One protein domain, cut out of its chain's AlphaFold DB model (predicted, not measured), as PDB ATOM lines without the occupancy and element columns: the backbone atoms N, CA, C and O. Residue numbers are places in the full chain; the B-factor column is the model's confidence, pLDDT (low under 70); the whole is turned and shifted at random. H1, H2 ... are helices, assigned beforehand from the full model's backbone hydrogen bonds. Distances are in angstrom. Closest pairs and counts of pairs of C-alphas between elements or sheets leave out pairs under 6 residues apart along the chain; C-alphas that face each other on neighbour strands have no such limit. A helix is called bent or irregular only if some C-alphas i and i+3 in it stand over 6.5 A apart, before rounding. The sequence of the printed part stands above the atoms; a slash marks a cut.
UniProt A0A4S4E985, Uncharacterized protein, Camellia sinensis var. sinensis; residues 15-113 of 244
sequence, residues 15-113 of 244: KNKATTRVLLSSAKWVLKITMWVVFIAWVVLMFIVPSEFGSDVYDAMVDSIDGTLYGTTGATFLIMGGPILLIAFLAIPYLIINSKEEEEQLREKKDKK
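AT A GLANCE: This is residues 15 to 113 of the 244 residues of an uncharacterized protein of Camellia sinensis var. sinensis (UniProt A0A4S4E985). Two long helices, H1 and the arm H3b, run side by side in opposite directions as a thin rod, and the short helix H2 lies across one end between them. At the other end the two helices spread apart, and residues 15 to 20 and 102 to 113 stick out. The 99 printed residues hold three named helices, H1, H2 and H3 in chain order, and no named strand; the class is all helix. The whole is extended, with a radius of gyration of the C-alphas of 19.8 A and spans of 60 by 28 by 25 A.

HOW THE PARTS SIT: H1, residues 15 to 48, and H2, residues 52 to 66, only just touch, only at the corner by their tight link, with 3 pairs of C-alphas within 8 A; the closest are those of Ile 48 and Gly 54, 4.8 A apart. H3, residues 71 to 109, was assigned as one helix by its hydrogen bonds but is bent, with C-alphas 80 and 83 7.0 A apart; its arms are H3a, residues 71 to 80, and H3b, residues 83 to 109. H2 touches H3a with residues 61 to 66 alone, closest at the C-alphas of Asp 66 and Thr 72, 5.2 A, at a steep tilt of 55 degrees, opposite ways. H1 touches H3b, closest at the C-alphas of Met 35 and Ile 87, 5.7 A, opposite ways at a shallow tilt of 32 degrees, only just short of steep. H2 and H3b are apart. In H1, H2 and H3a every O i to N i+4 pair is within hydrogen-bond range; in H3b 21 of 23 are.

IN THESE COORDINATES: H1 begins at C-alpha 15 (465.757, 371.540, 360.069) and is 48.9 A long. H2 is 21.1 A long, H3a 14.2 A. H3b, 37.5 A, has a kink of 31 degrees near residue 93 and ends at C-alpha 109 (465.536, 373.135, 381.615).

THE WHOLE: The C-alphas farthest apart, Glu 52 and Asp 111, are 61.6 A apart. The printed part has no cut, and both links are tight. Residues 15, 17 and 105 to 113 have pLDDT under 70.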
ATOM      1  N   LYS A  15     466.121 372.851 360.649       59.47
ATOM      2  CA  LYS A  15     465.757 371.540 360.069       59.47
ATOM      3  C   LYS A  15     466.778 370.465 360.428       59.47
ATOM      4  O   LYS A  15     466.393 369.365 360.822       59.47
ATOM      5  N   ASN A  16     468.066 370.798 360.349       70.00
ATOM      6  CA  ASN A  16     469.141 369.860 360.672       70.00
ATOM      7  C   ASN A  16     469.110 369.469 362.154       70.00
ATOM      8  O   ASN A  16     469.211 368.294 362.477       70.00
ATOM      9  N   LYS A  17     468.864 370.426 363.060       69.19
ATOM     10  CA  LYS A  17     468.789 370.139 364.499       69.19
ATOM     11  C   LYS A  17     467.613 369.220 364.855       69.19
ATOM     12  O   LYS A  17     467.791 368.275 365.617       69.19
ATOM     13  N   ALA A  18     466.428 369.473 364.294       73.44
ATOM     14  CA  ALA A  18     465.245 368.643 364.535       73.44
ATOM     15  C   ALA A  18     465.424 367.215 363.992       73.44
ATOM     16  O   ALA A  18     465.139 366.249 364.697       73.44
ATOM     17  N   THR A  19     465.968 367.083 362.780       77.44
ATOM     18  CA  THR A  19     466.228 365.782 362.145       77.44
ATOM     19  C   THR A  19     467.257 364.974 362.936       77.44
ATOM     20  O   THR A  19     467.003 363.820 363.268       77.44
ATOM     21  N   THR A  20     468.374 365.589 363.342       79.75
ATOM     22  CA  THR A  20     469.399 364.934 364.171       79.75
ATOM     23  C   THR A  20     468.844 364.469 365.515       79.75
ATOM     24  O   THR A  20     469.209 363.391 365.973       79.75
ATOM     25  N   ARG A  21     467.930 365.227 366.135       77.81
ATOM     26  CA  ARG A  21     467.295 364.850 367.409       77.81
ATOM     27  C   ARG A  21     466.409 363.612 367.270       77.81
ATOM     28  O   ARG A  21     466.474 362.718 368.110       77.81
ATOM     29  N   VAL A  22     465.610 363.543 366.204       81.06
ATOM     30  CA  VAL A  22     464.770 362.371 365.901       81.06
ATOM     31  C   VAL A  22     465.644 361.154 365.598       81.06
ATOM     32  O   VAL A  22     465.396 360.076 366.136       81.06
ATOM     33  N   LEU A  23     466.712 361.333 364.816       83.69
ATOM     34  CA  LEU A  23     467.665 360.265 364.518       83.69
ATOM     35  C   LEU A  23     468.368 359.756 365.782       83.69
ATOM     36  O   LEU A  23     468.379 358.549 365.999       83.69
ATOM     37  N   LEU A  24     468.871 360.637 366.655       84.12
ATOM     38  CA  LEU A  24     469.485 360.239 367.931       84.12
ATOM     39  C   LEU A  24     468.504 359.463 368.817       84.12
ATOM     40  O   LEU A  24     468.850 358.402 369.333       84.12
ATOM     41  N   SER A  25     467.270 359.959 368.932       83.75
ATOM     42  CA  SER A  25     466.232 359.326 369.746       83.75
ATOM     43  C   SER A  25     465.855 357.938 369.216       83.75
ATOM     44  O   SER A  25     465.751 356.985 369.990       83.75
ATOM     45  N   SER A  26     465.726 357.796 367.892       85.00
ATOM     46  CA  SER A  26     465.472 356.504 367.250       85.00
ATOM     47  C   SER A  26     466.650 355.540 367.411       85.00
ATOM     48  O   SER A  26     466.450 354.404 367.835       85.00
ATOM     49  N   ALA A  27     467.885 356.001 367.190       88.75
ATOM     50  CA  ALA A  27     469.096 355.199 367.343       88.75
ATOM     51  C   ALA A  27     469.264 354.696 368.783       88.75
ATOM     52  O   ALA A  27     469.620 353.542 369.000       88.75
ATOM     53  N   LYS A  28     468.941 355.528 369.778       88.25
ATOM     54  CA  LYS A  28     468.934 355.138 371.191       88.25
ATOM     55  C   LYS A  28     467.912 354.040 371.484       88.25
ATOM     56  O   LYS A  28     468.225 353.099 372.213       88.25
ATOM     57  N   TRP A  29     466.706 354.154 370.929       91.69
ATOM     58  CA  TRP A  29     465.667 353.132 371.067       91.69
ATOM     59  C   TRP A  29     466.088 351.810 370.422       91.69
ATOM     60  O   TRP A  29     465.955 350.764 371.051       91.69
ATOM     61  N   VAL A  30     466.665 351.871 369.219       93.31
ATOM     62  CA  VAL A  30     467.205 350.701 368.516       93.31
ATOM     63  C   VAL A  30     468.321 350.052 369.330       93.31
ATOM     64  O   VAL A  30     468.224 348.869 369.619       93.31
ATOM     65  N   LEU A  31     469.323 350.811 369.786       91.94
ATOM     66  CA  LEU A  31     470.414 350.293 370.625       91.94
ATOM     67  C   LEU A  31     469.885 349.600 371.882       91.94
ATOM     68  O   LEU A  31     470.333 348.506 372.220       91.94
ATOM     69  N   LYS A  32     468.900 350.212 372.548       89.81
ATOM     70  CA  LYS A  32     468.263 349.632 373.727       89.81
ATOM     71  C   LYS A  32     467.565 348.316 373.387       89.81
ATOM     72  O   LYS A  32     467.795 347.336 374.084       89.81
ATOM     73  N   ILE A  33     466.743 348.278 372.336       93.25
ATOM     74  CA  ILE A  33     466.080 347.041 371.898       93.25
ATOM     75  C   ILE A  33     467.127 345.974 371.580       93.25
ATOM     76  O   ILE A  33     467.031 344.874 372.107       93.25
ATOM     77  N   THR A  34     468.146 346.298 370.783       93.50
ATOM     78  CA  THR A  34     469.194 345.351 370.391       93.50
ATOM     79  C   THR A  34     469.890 344.747 371.608       93.50
ATOM     80  O   THR A  34     470.040 343.531 371.671       93.50
ATOM     81  N   MET A  35     470.251 345.553 372.613       92.00
ATOM     82  CA  MET A  35     470.823 345.039 373.865       92.00
ATOM     83  C   MET A  35     469.889 344.063 374.579       92.00
ATOM     84  O   MET A  35     470.335 343.008 375.022       92.00
ATOM     85  N   TRP A  36     468.600 344.403 374.685       93.00
ATOM     86  CA  TRP A  36     467.603 343.531 375.307       93.00
ATOM     87  C   TRP A  36     467.427 342.224 374.535       93.00
ATOM     88  O   TRP A  36     467.376 341.168 375.157       93.00
ATOM     89  N   VAL A  37     467.383 342.273 373.201       93.88
ATOM     90  CA  VAL A  37     467.270 341.073 372.359       93.88
ATOM     91  C   VAL A  37     468.482 340.167 372.542       93.88
ATOM     92  O   VAL A  37     468.302 338.978 372.786       93.88
ATOM     93  N   VAL A  38     469.701 340.714 372.486       93.69
ATOM     94  CA  VAL A  38     470.937 339.936 372.686       93.69
ATOM     95  C   VAL A  38     470.955 339.300 374.074       93.69
ATOM     96  O   VAL A  38     471.255 338.116 374.199       93.69
ATOM     97  N   PHE A  39     470.587 340.054 375.112       91.62
ATOM     98  CA  PHE A  39     470.559 339.546 376.481       91.62
ATOM     99  C   PHE A  39     469.532 338.425 376.663       91.62
ATOM    100  O   PHE A  39     469.864 337.377 377.207       91.62
ATOM    101  N   ILE A  40     468.299 338.611 376.178       91.38
ATOM    102  CA  ILE A  40     467.245 337.594 376.285       91.38
ATOM    103  C   ILE A  40     467.626 336.349 375.486       91.38
ATOM    104  O   ILE A  40     467.510 335.249 376.015       91.38
ATOM    105  N   ALA A  41     468.106 336.503 374.249       90.12
ATOM    106  CA  ALA A  41     468.541 335.378 373.427       90.12
ATOM    107  C   ALA A  41     469.661 334.580 374.109       90.12
ATOM    108  O   ALA A  41     469.617 333.355 374.130       90.12
ATOM    109  N   TRP A  42     470.625 335.270 374.725       91.00
ATOM    110  CA  TRP A  42     471.707 334.635 375.472       91.00
ATOM    111  C   TRP A  42     471.222 333.905 376.730       91.00
ATOM    112  O   TRP A  42     471.629 332.773 376.979       91.00
ATOM    113  N   VAL A  43     470.311 334.510 377.499       87.31
ATOM    114  CA  VAL A  43     469.698 333.843 378.657       87.31
ATOM    115  C   VAL A  43     468.925 332.608 378.200       87.31
ATOM    116  O   VAL A  43     469.132 331.533 378.744       87.31
ATOM    117  N   VAL A  44     468.084 332.716 377.169       88.38
ATOM    118  CA  VAL A  44     467.340 331.576 376.611       88.38
ATOM    119  C   VAL A  44     468.287 330.460 376.168       88.38
ATOM    120  O   VAL A  44     468.028 329.300 376.473       88.38
ATOM    121  N   LEU A  45     469.409 330.799 375.531       85.50
ATOM    122  CA  LEU A  45     470.444 329.833 375.172       85.50
ATOM    123  C   LEU A  45     470.981 329.095 376.410       85.50
ATOM    124  O   LEU A  45     471.009 327.871 376.396       85.50
ATOM    125  N   MET A  46     471.285 329.789 377.512       85.56
ATOM    126  CA  MET A  46     471.685 329.161 378.787       85.56
ATOM    127  C   MET A  46     470.639 328.181 379.342       85.56
ATOM    128  O   MET A  46     470.998 327.147 379.900       85.56
ATOM    129  N   PHE A  47     469.348 328.487 379.196       83.00
ATOM    130  CA  PHE A  47     468.269 327.586 379.622       83.00
ATOM    131  C   PHE A  47     468.128 326.363 378.710       83.00
ATOM    132  O   PHE A  47     467.735 325.299 379.185       83.00
ATOM    133  N   ILE A  48     468.428 326.517 377.418       84.38
ATOM    134  CA  ILE A  48     468.281 325.468 376.408       84.38
ATOM    135  C   ILE A  48     469.479 324.519 376.396       84.38
ATOM    136  O   ILE A  48     469.254 323.326 376.252       84.38
ATOM    137  N   VAL A  49     470.713 324.997 376.590       82.25
ATOM    138  CA  VAL A  49     471.952 324.183 376.585       82.25
ATOM    139  C   VAL A  49     471.853 322.851 377.352       82.25
ATOM    140  O   VAL A  49     472.290 321.848 376.803       82.25
ATOM    141  N   PRO A  50     471.276 322.766 378.569       78.88
ATOM    142  CA  PRO A  50     471.163 321.486 379.275       78.88
ATOM    143  C   PRO A  50     470.090 320.530 378.716       78.88
ATOM    144  O   PRO A  50     469.948 319.422 379.220       78.88
ATOM    145  N   SER A  51     469.297 320.931 377.721       80.06
ATOM    146  CA  SER A  51     468.375 320.034 377.008       80.06
ATOM    147  C   SER A  51     469.087 319.309 375.864       80.06
ATOM    148  O   SER A  51     470.038 319.849 375.312       80.06
ATOM    149  N   GLU A  52     468.582 318.143 375.445       80.38
ATOM    150  CA  GLU A  52     469.160 317.359 374.333       80.38
ATOM    151  C   GLU A  52     469.303 318.181 373.039       80.38
ATOM    152  O   GLU A  52     470.326 318.143 372.366       80.38
ATOM    153  N   PHE A  53     468.307 319.015 372.726       83.25
ATOM    154  CA  PHE A  53     468.383 319.926 371.582       83.25
ATOM    155  C   PHE A  53     469.451 321.013 371.767       83.25
ATOM    156  O   PHE A  53     470.099 321.438 370.814       83.25
ATOM    157  N   GLY A  54     469.610 321.510 372.992       83.31
ATOM    158  CA  GLY A  54     470.552 322.579 373.286       83.31
ATOM    159  C   GLY A  54     472.000 322.133 373.312       83.31
ATOM    160  O   GLY A  54     472.844 322.925 372.900       83.31
ATOM    161  N   SER A  55     472.283 320.905 373.751       83.62
ATOM    162  CA  SER A  55     473.628 320.332 373.687       83.62
ATOM    163  C   SER A  55     474.084 320.175 372.241       83.62
ATOM    164  O   SER A  55     475.161 320.653 371.903       83.62
ATOM    165  N   ASP A  56     473.224 319.657 371.357       87.31
ATOM    166  CA  ASP A  56     473.549 319.500 369.932       87.31
ATOM    167  C   ASP A  56     473.828 320.853 369.256       87.31
ATOM    168  O   ASP A  56     474.779 321.013 368.488       87.31
ATOM    169  N   VAL A  57     473.001 321.859 369.559       88.31
ATOM    170  CA  VAL A  57     473.188 323.225 369.048       88.31
ATOM    171  C   VAL A  57     474.463 323.854 369.609       88.31
ATOM    172  O   VAL A  57     475.166 324.553 368.878       88.31
ATOM    173  N   TYR A  58     474.763 323.629 370.888       88.19
ATOM    174  CA  TYR A  58     475.967 324.140 371.532       88.19
ATOM    175  C   TYR A  58     477.231 323.539 370.912       88.19
ATOM    176  O   TYR A  58     478.120 324.293 370.523       88.19
ATOM    177  N   ASP A  59     477.276 322.221 370.732       88.31
ATOM    178  CA  ASP A  59     478.421 321.529 370.140       88.31
ATOM    179  C   ASP A  59     478.634 321.960 368.683       88.31
ATOM    180  O   ASP A  59     479.751 322.292 368.289       88.31
ATOM    181  N   ALA A  60     477.558 322.113 367.904       88.75
ATOM    182  CA  ALA A  60     477.645 322.652 366.547       88.75
ATOM    183  C   ALA A  60     478.192 324.095 366.505       88.75
ATOM    184  O   ALA A  60     478.914 324.472 365.572       88.75
ATOM    185  N   MET A  61     477.856 324.927 367.499       88.19
ATOM    186  CA  MET A  61     478.406 326.282 367.626       88.19
ATOM    187  C   MET A  61     479.884 326.262 368.017       88.19
ATOM    188  O   MET A  61     480.650 327.058 367.472       88.19
ATOM    189  N   VAL A  62     480.280 325.376 368.933       88.12
ATOM    190  CA  VAL A  62     481.680 325.193 369.333       88.12
ATOM    191  C   VAL A  62     482.499 324.758 368.124       88.12
ATOM    192  O   VAL A  62     483.401 325.491 367.738       88.12
ATOM    193  N   ASP A  63     482.107 323.695 367.423       88.44
ATOM    194  CA  ASP A  63     482.801 323.200 366.225       88.44
ATOM    195  C   ASP A  63     482.953 324.274 365.134       88.44
ATOM    196  O   ASP A  63     483.986 324.375 364.465       88.44
ATOM    197  N   SER A  64     481.942 325.132 364.978       86.94
ATOM    198  CA  SER A  64     481.980 326.244 364.019       86.94
ATOM    199  C   SER A  64     483.007 327.322 364.390       86.94
ATOM    200  O   SER A  64     483.542 327.998 363.507       86.94
ATOM    201  N   ILE A  65     483.272 327.517 365.684       84.44
ATOM    202  CA  ILE A  65     484.210 328.521 366.204       84.44
ATOM    203  C   ILE A  65     485.595 327.906 366.459       84.44
ATOM    204  O   ILE A  65     486.595 328.621 366.399       84.44
ATOM    205  N   ASP A  66     485.695 326.596 366.653       78.06
ATOM    206  CA  ASP A  66     486.945 325.870 366.897       78.06
ATOM    207  C   ASP A  66     487.921 325.957 365.726       78.06
ATOM    208  O   ASP A  66     489.134 325.989 365.932       78.06
ATOM    209  N   GLY A  67     487.409 326.111 364.502       72.25
ATOM    210  CA  GLY A  67     488.219 326.415 363.319       72.25
ATOM    211  C   GLY A  67     488.886 327.803 363.337       72.25
ATOM    212  O   GLY A  67     489.653 328.125 362.428       72.25
ATOM    213  N   THR A  68     488.601 328.647 364.336       74.12
ATOM    214  CA  THR A  68     489.225 329.966 364.522       74.12
ATOM    215  C   THR A  68     490.476 329.888 365.408       74.12
ATOM    216  O   THR A  68     490.799 328.863 365.996       74.12
ATOM    217  N   LEU A  69     491.205 331.002 365.540       72.19
ATOM    218  CA  LEU A  69     492.481 331.084 366.275       72.19
ATOM    219  C   LEU A  69     492.408 330.719 367.773       72.19
ATOM    220  O   LEU A  69     493.449 330.647 368.424       72.19
ATOM    221  N   TYR A  70     491.214 330.538 368.335       73.75
ATOM    222  CA  TYR A  70     490.994 330.452 369.777       73.75
ATOM    223  C   TYR A  70     490.801 329.019 370.312       73.75
ATOM    224  O   TYR A  70     490.877 328.827 371.529       73.75
ATOM    225  N   GLY A  71     490.596 328.027 369.432       83.88
ATOM    226  CA  GLY A  71     490.330 326.625 369.794       83.88
ATOM    227  C   GLY A  71     489.091 326.430 370.684       83.88
ATOM    228  O   GLY A  71     488.392 327.388 371.013       83.88
ATOM    229  N   THR A  72     488.861 325.200 371.149       81.62
ATOM    230  CA  THR A  72     487.663 324.789 371.917       81.62
ATOM    231  C   THR A  72     487.418 325.593 373.189       81.62
ATOM    232  O   THR A  72     486.297 326.021 373.489       81.62
ATOM    233  N   THR A  73     488.484 325.883 373.935       83.88
ATOM    234  CA  THR A  73     488.395 326.698 375.153       83.88
ATOM    235  C   THR A  73     487.973 328.131 374.836       83.88
ATOM    236  O   THR A  73     487.174 328.733 375.556       83.88
ATOM    237  N   GLY A  74     488.499 328.695 373.750       84.38
ATOM    238  CA  GLY A  74     488.176 330.050 373.338       84.38
ATOM    239  C   GLY A  74     486.807 330.173 372.673       84.38
ATOM    240  O   GLY A  74     486.122 331.171 372.897       84.38
ATOM    241  N   ALA A  75     486.365 329.150 371.941       88.00
ATOM    242  CA  ALA A  75     485.007 329.043 371.419       88.00
ATOM    243  C   ALA A  75     483.976 329.033 372.548       88.00
ATOM    244  O   ALA A  75     483.052 329.845 372.550       88.00
ATOM    245  N   THR A  76     484.206 328.215 373.577       87.88
ATOM    246  CA  THR A  76     483.376 328.188 374.790       87.88
ATOM    247  C   THR A  76     483.303 329.571 375.448       87.88
ATOM    248  O   THR A  76     482.222 330.054 375.793       87.88
ATOM    249  N   PHE A  77     484.441 330.262 375.573       89.06
ATOM    250  CA  PHE A  77     484.481 331.619 376.119       89.06
ATOM    251  C   PHE A  77     483.721 332.637 375.252       89.06
ATOM    252  O   PHE A  77     483.048 333.513 375.789       89.06
ATOM    253  N   LEU A  78     483.791 332.531 373.923       90.19
ATOM    254  CA  LEU A  78     483.066 333.401 372.991       90.19
ATOM    255  C   LEU A  78     481.558 333.137 372.998       90.19
ATOM    256  O   LEU A  78     480.786 334.090 372.971       90.19
ATOM    257  N   ILE A  79     481.120 331.885 373.085       89.62
ATOM    258  CA  ILE A  79     479.692 331.544 373.152       89.62
ATOM    259  C   ILE A  79     479.096 332.029 374.479       89.62
ATOM    260  O   ILE A  79     478.033 332.650 374.499       89.62
ATOM    261  N   MET A  80     479.811 331.819 375.589       86.25
ATOM    262  CA  MET A  80     479.318 332.179 376.920       86.25
ATOM    263  C   MET A  80     479.514 333.662 377.259       86.25
ATOM    264  O   MET A  80     478.627 334.286 377.836       86.25
ATOM    265  N   GLY A  81     480.657 334.249 376.908       88.88
ATOM    266  CA  GLY A  81     481.028 335.629 377.242       88.88
ATOM    267  C   GLY A  81     480.857 336.631 376.098       88.88
ATOM    268  O   GLY A  81     480.721 337.831 376.349       88.88
ATOM    269  N   GLY A  82     480.824 336.179 374.845       91.88
ATOM    270  CA  GLY A  82     480.684 337.037 373.665       91.88
ATOM    271  C   GLY A  82     479.427 337.905 373.675       91.88
ATOM    272  O   GLY A  82     479.545 339.096 373.393       91.88
ATOM    273  N   PRO A  83     478.246 337.399 374.071       91.88
ATOM    274  CA  PRO A  83     477.046 338.229 374.197       91.88
ATOM    275  C   PRO A  83     477.194 339.349 375.235       91.88
ATOM    276  O   PRO A  83     476.743 340.471 374.999       91.88
ATOM    277  N   ILE A  84     477.898 339.095 376.344       93.00
ATOM    278  CA  ILE A  84     478.203 340.115 377.362       93.00
ATOM    279  C   ILE A  84     479.145 341.175 376.782       93.00
ATOM    280  O   ILE A  84     478.900 342.375 376.928       93.00
ATOM    281  N   LEU A  85     480.198 340.745 376.079       93.88
ATOM    282  CA  LEU A  85     481.137 341.644 375.404       93.88
ATOM    283  C   LEU A  85     480.427 342.491 374.342       93.88
ATOM    284  O   LEU A  85     480.624 343.703 374.290       93.88
ATOM    285  N   LEU A  86     479.549 341.886 373.541       93.88
ATOM    286  CA  LEU A  86     478.762 342.573 372.520       93.88
ATOM    287  C   LEU A  86     477.873 343.659 373.137       93.88
ATOM    288  O   LEU A  86     477.844 344.785 372.638       93.88
ATOM    289  N   ILE A  87     477.194 343.360 374.249       94.44
ATOM    290  CA  ILE A  87     476.397 344.351 374.985       94.44
ATOM    291  C   ILE A  87     477.289 345.482 375.510       94.44
ATOM    292  O   ILE A  87     476.913 346.648 375.390       94.44
ATOM    293  N   ALA A  88     478.478 345.176 376.038       94.31
ATOM    294  CA  ALA A  88     479.424 346.190 376.505       94.31
ATOM    295  C   ALA A  88     479.888 347.116 375.366       94.31
ATOM    296  O   ALA A  88     479.903 348.336 375.533       94.31
ATOM    297  N   PHE A  89     480.181 346.567 374.184       95.19
ATOM    298  CA  PHE A  89     480.515 347.366 373.002       95.19
ATOM    299  C   PHE A  89     479.343 348.235 372.538       95.19
ATOM    300  O   PHE A  89     479.539 349.417 372.259       95.19
ATOM    301  N   LEU A  90     478.120 347.695 372.514       92.88
ATOM    302  CA  LEU A  90     476.904 348.454 372.196       92.88
ATOM    303  C   LEU A  90     476.600 349.534 373.251       92.88
ATOM    304  O   LEU A  90     475.987 350.558 372.934       92.88
ATOM    305  N   ALA A  91     477.036 349.342 374.500       93.31
ATOM    306  CA  ALA A  91     476.813 350.281 375.600       93.31
ATOM    307  C   ALA A  91     477.571 351.593 375.418       93.31
ATOM    308  O   ALA A  91     477.065 352.640 375.822       93.31
ATOM    309  N   ILE A  92     478.732 351.566 374.762       93.19
ATOM    310  CA  ILE A  92     479.557 352.754 374.513       93.19
ATOM    311  C   ILE A  92     478.792 353.814 373.694       93.19
ATOM    312  O   ILE A  92     478.584 354.919 374.210       93.19
ATOM    313  N   PRO A  93     478.316 353.539 372.460       93.00
ATOM    314  CA  PRO A  93     477.556 354.523 371.695       93.00
ATOM    315  C   PRO A  93     476.229 354.884 372.373       93.00
ATOM    316  O   PRO A  93     475.821 356.045 372.319       93.00
ATOM    317  N   TYR A  94     475.580 353.941 373.068       91.06
ATOM    318  CA  TYR A  94     474.360 354.219 373.832       91.06
ATOM    319  C   TYR A  94     474.592 355.252 374.947       91.06
ATOM    320  O   TYR A  94     473.813 356.198 375.079       91.06
ATOM    321  N   LEU A  95     475.682 355.123 375.709       90.62
ATOM    322  CA  LEU A  95     476.072 356.071 376.758       90.62
ATOM    323  C   LEU A  95     476.389 357.455 376.189       90.62
ATOM    324  O   LEU A  95     475.933 358.453 376.745       90.62
ATOM    325  N   ILE A  96     477.115 357.516 375.068       89.19
ATOM    326  CA  ILE A  96     477.465 358.779 374.398       89.19
ATOM    327  C   ILE A  96     476.213 359.503 373.883       89.19
ATOM    328  O   ILE A  96     476.122 360.727 373.963       89.19
ATOM    329  N   ILE A  97     475.239 358.773 373.332       87.81
ATOM    330  CA  ILE A  97     473.971 359.366 372.881       87.81
ATOM    331  C   ILE A  97     473.148 359.830 374.086       87.81
ATOM    332  O   ILE A  97     472.608 360.937 374.080       87.81
ATOM    333  N   ASN A  98     473.086 359.015 375.140       85.75
ATOM    334  CA  ASN A  98     472.326 359.341 376.339       85.75
ATOM    335  C   ASN A  98     472.863 360.590 377.055       85.75
ATOM    336  O   ASN A  98     472.069 361.436 377.461       85.75
ATOM    337  N   SER A  99     474.186 360.739 377.178       81.25
ATOM    338  CA  SER A  99     474.787 361.917 377.813       81.25
ATOM    339  C   SER A  99     474.483 363.206 377.044       81.25
ATOM    340  O   SER A  99     474.103 364.205 377.654       81.25
ATOM    341  N   LYS A 100     474.537 363.172 375.706       80.50
ATOM    342  CA  LYS A 100     474.189 364.318 374.847       80.50
ATOM    343  C   LYS A 100     472.733 364.756 375.016       80.50
ATOM    344  O   LYS A 100     472.459 365.947 375.145       80.50
ATOM    345  N   GLU A 101     471.792 363.811 375.054       75.75
ATOM    346  CA  GLU A 101     470.375 364.122 375.290       75.75
ATOM    347  C   GLU A 101     470.136 364.714 376.685       75.75
ATOM    348  O   GLU A 101     469.320 365.625 376.846       75.75
ATOM    349  N   GLU A 102     470.833 364.209 377.706       77.06
ATOM    350  CA  GLU A 102     470.731 364.738 379.064       77.06
ATOM    351  C   GLU A 102     471.261 366.168 379.166       77.06
ATOM    352  O   GLU A 102     470.603 367.006 379.787       77.06
ATOM    353  N   GLU A 103     472.392 366.473 378.529       77.06
ATOM    354  CA  GLU A 103     472.951 367.826 378.456       77.06
ATOM    355  C   GLU A 103     472.024 368.802 377.722       77.06
ATOM    356  O   GLU A 103     471.805 369.920 378.199       77.06
ATOM    357  N   GLU A 104     471.429 368.390 376.597       72.69
ATOM    358  CA  GLU A 104     470.451 369.205 375.869       72.69
ATOM    359  C   GLU A 104     469.193 369.463 376.704       72.69
ATOM    360  O   GLU A 104     468.737 370.604 376.799       72.69
ATOM    361  N   GLN A 105     468.665 368.436 377.373       69.12
ATOM    362  CA  GLN A 105     467.520 368.592 378.270       69.12
ATOM    363  C   GLN A 105     467.842 369.473 379.478       69.12
ATOM    364  O   GLN A 105     466.973 370.206 379.945       69.12
ATOM    365  N   LEU A 106     469.059 369.403 380.021       67.81
ATOM    366  CA  LEU A 106     469.497 370.257 381.128       67.81
ATOM    367  C   LEU A 106     469.682 371.710 380.679       67.81
ATOM    368  O   LEU A 106     469.352 372.617 381.441       67.81
ATOM    369  N   ARG A 107     470.153 371.945 379.449       64.25
ATOM    370  CA  ARG A 107     470.211 373.285 378.845       64.25
ATOM    371  C   ARG A 107     468.817 373.863 378.607       64.25
ATOM    372  O   ARG A 107     468.587 374.997 379.000       64.25
ATOM    373  N   GLU A 108     467.882 373.084 378.061       62.00
ATOM    374  CA  GLU A 108     466.484 373.514 377.869       62.00
ATOM    375  C   GLU A 108     465.742 373.724 379.206       62.00
ATOM    376  O   GLU A 108     464.842 374.555 379.296       62.00
ATOM    377  N   LYS A 109     466.127 373.003 380.270       57.19
ATOM    378  CA  LYS A 109     465.536 373.135 381.615       57.19
ATOM    379  C   LYS A 109     466.200 374.195 382.494       57.19
ATOM    380  O   LYS A 109     465.596 374.591 383.481       57.19
ATOM    381  N   LYS A 110     467.391 374.711 382.174       52.16
ATOM    382  CA  LYS A 110     467.977 375.834 382.936       52.16
ATOM    383  C   LYS A 110     467.140 377.121 382.842       52.16
ATOM    384  O   LYS A 110     467.193 377.909 383.780       52.16
ATOM    385  N   ASP A 111     466.294 377.263 381.818       50.78
ATOM    386  CA  ASP A 111     465.298 378.346 381.713       50.78
ATOM    387  C   ASP A 111     464.005 378.092 382.514       50.78
ATOM    388  O   ASP A 111     463.190 378.995 382.696       50.78
ATOM    389  N   LYS A 112     463.796 376.883 383.048       48.12
ATOM    390  CA  LYS A 112     462.654 376.559 383.912       48.12
ATOM    391  C   LYS A 112     463.135 375.726 385.091       48.12
ATOM    392  O   LYS A 112     463.285 374.514 384.972       48.12
ATOM    393  N   LYS A 113     463.349 376.386 386.237       48.38
ATOM    394  CA  LYS A 113     463.645 375.760 387.539       48.38
ATOM    395  C   LYS A 113     462.637 374.638 387.824       48.38
ATOM    396  O   LYS A 113     461.563 374.893 388.356       48.38
TER     397      LYS A 113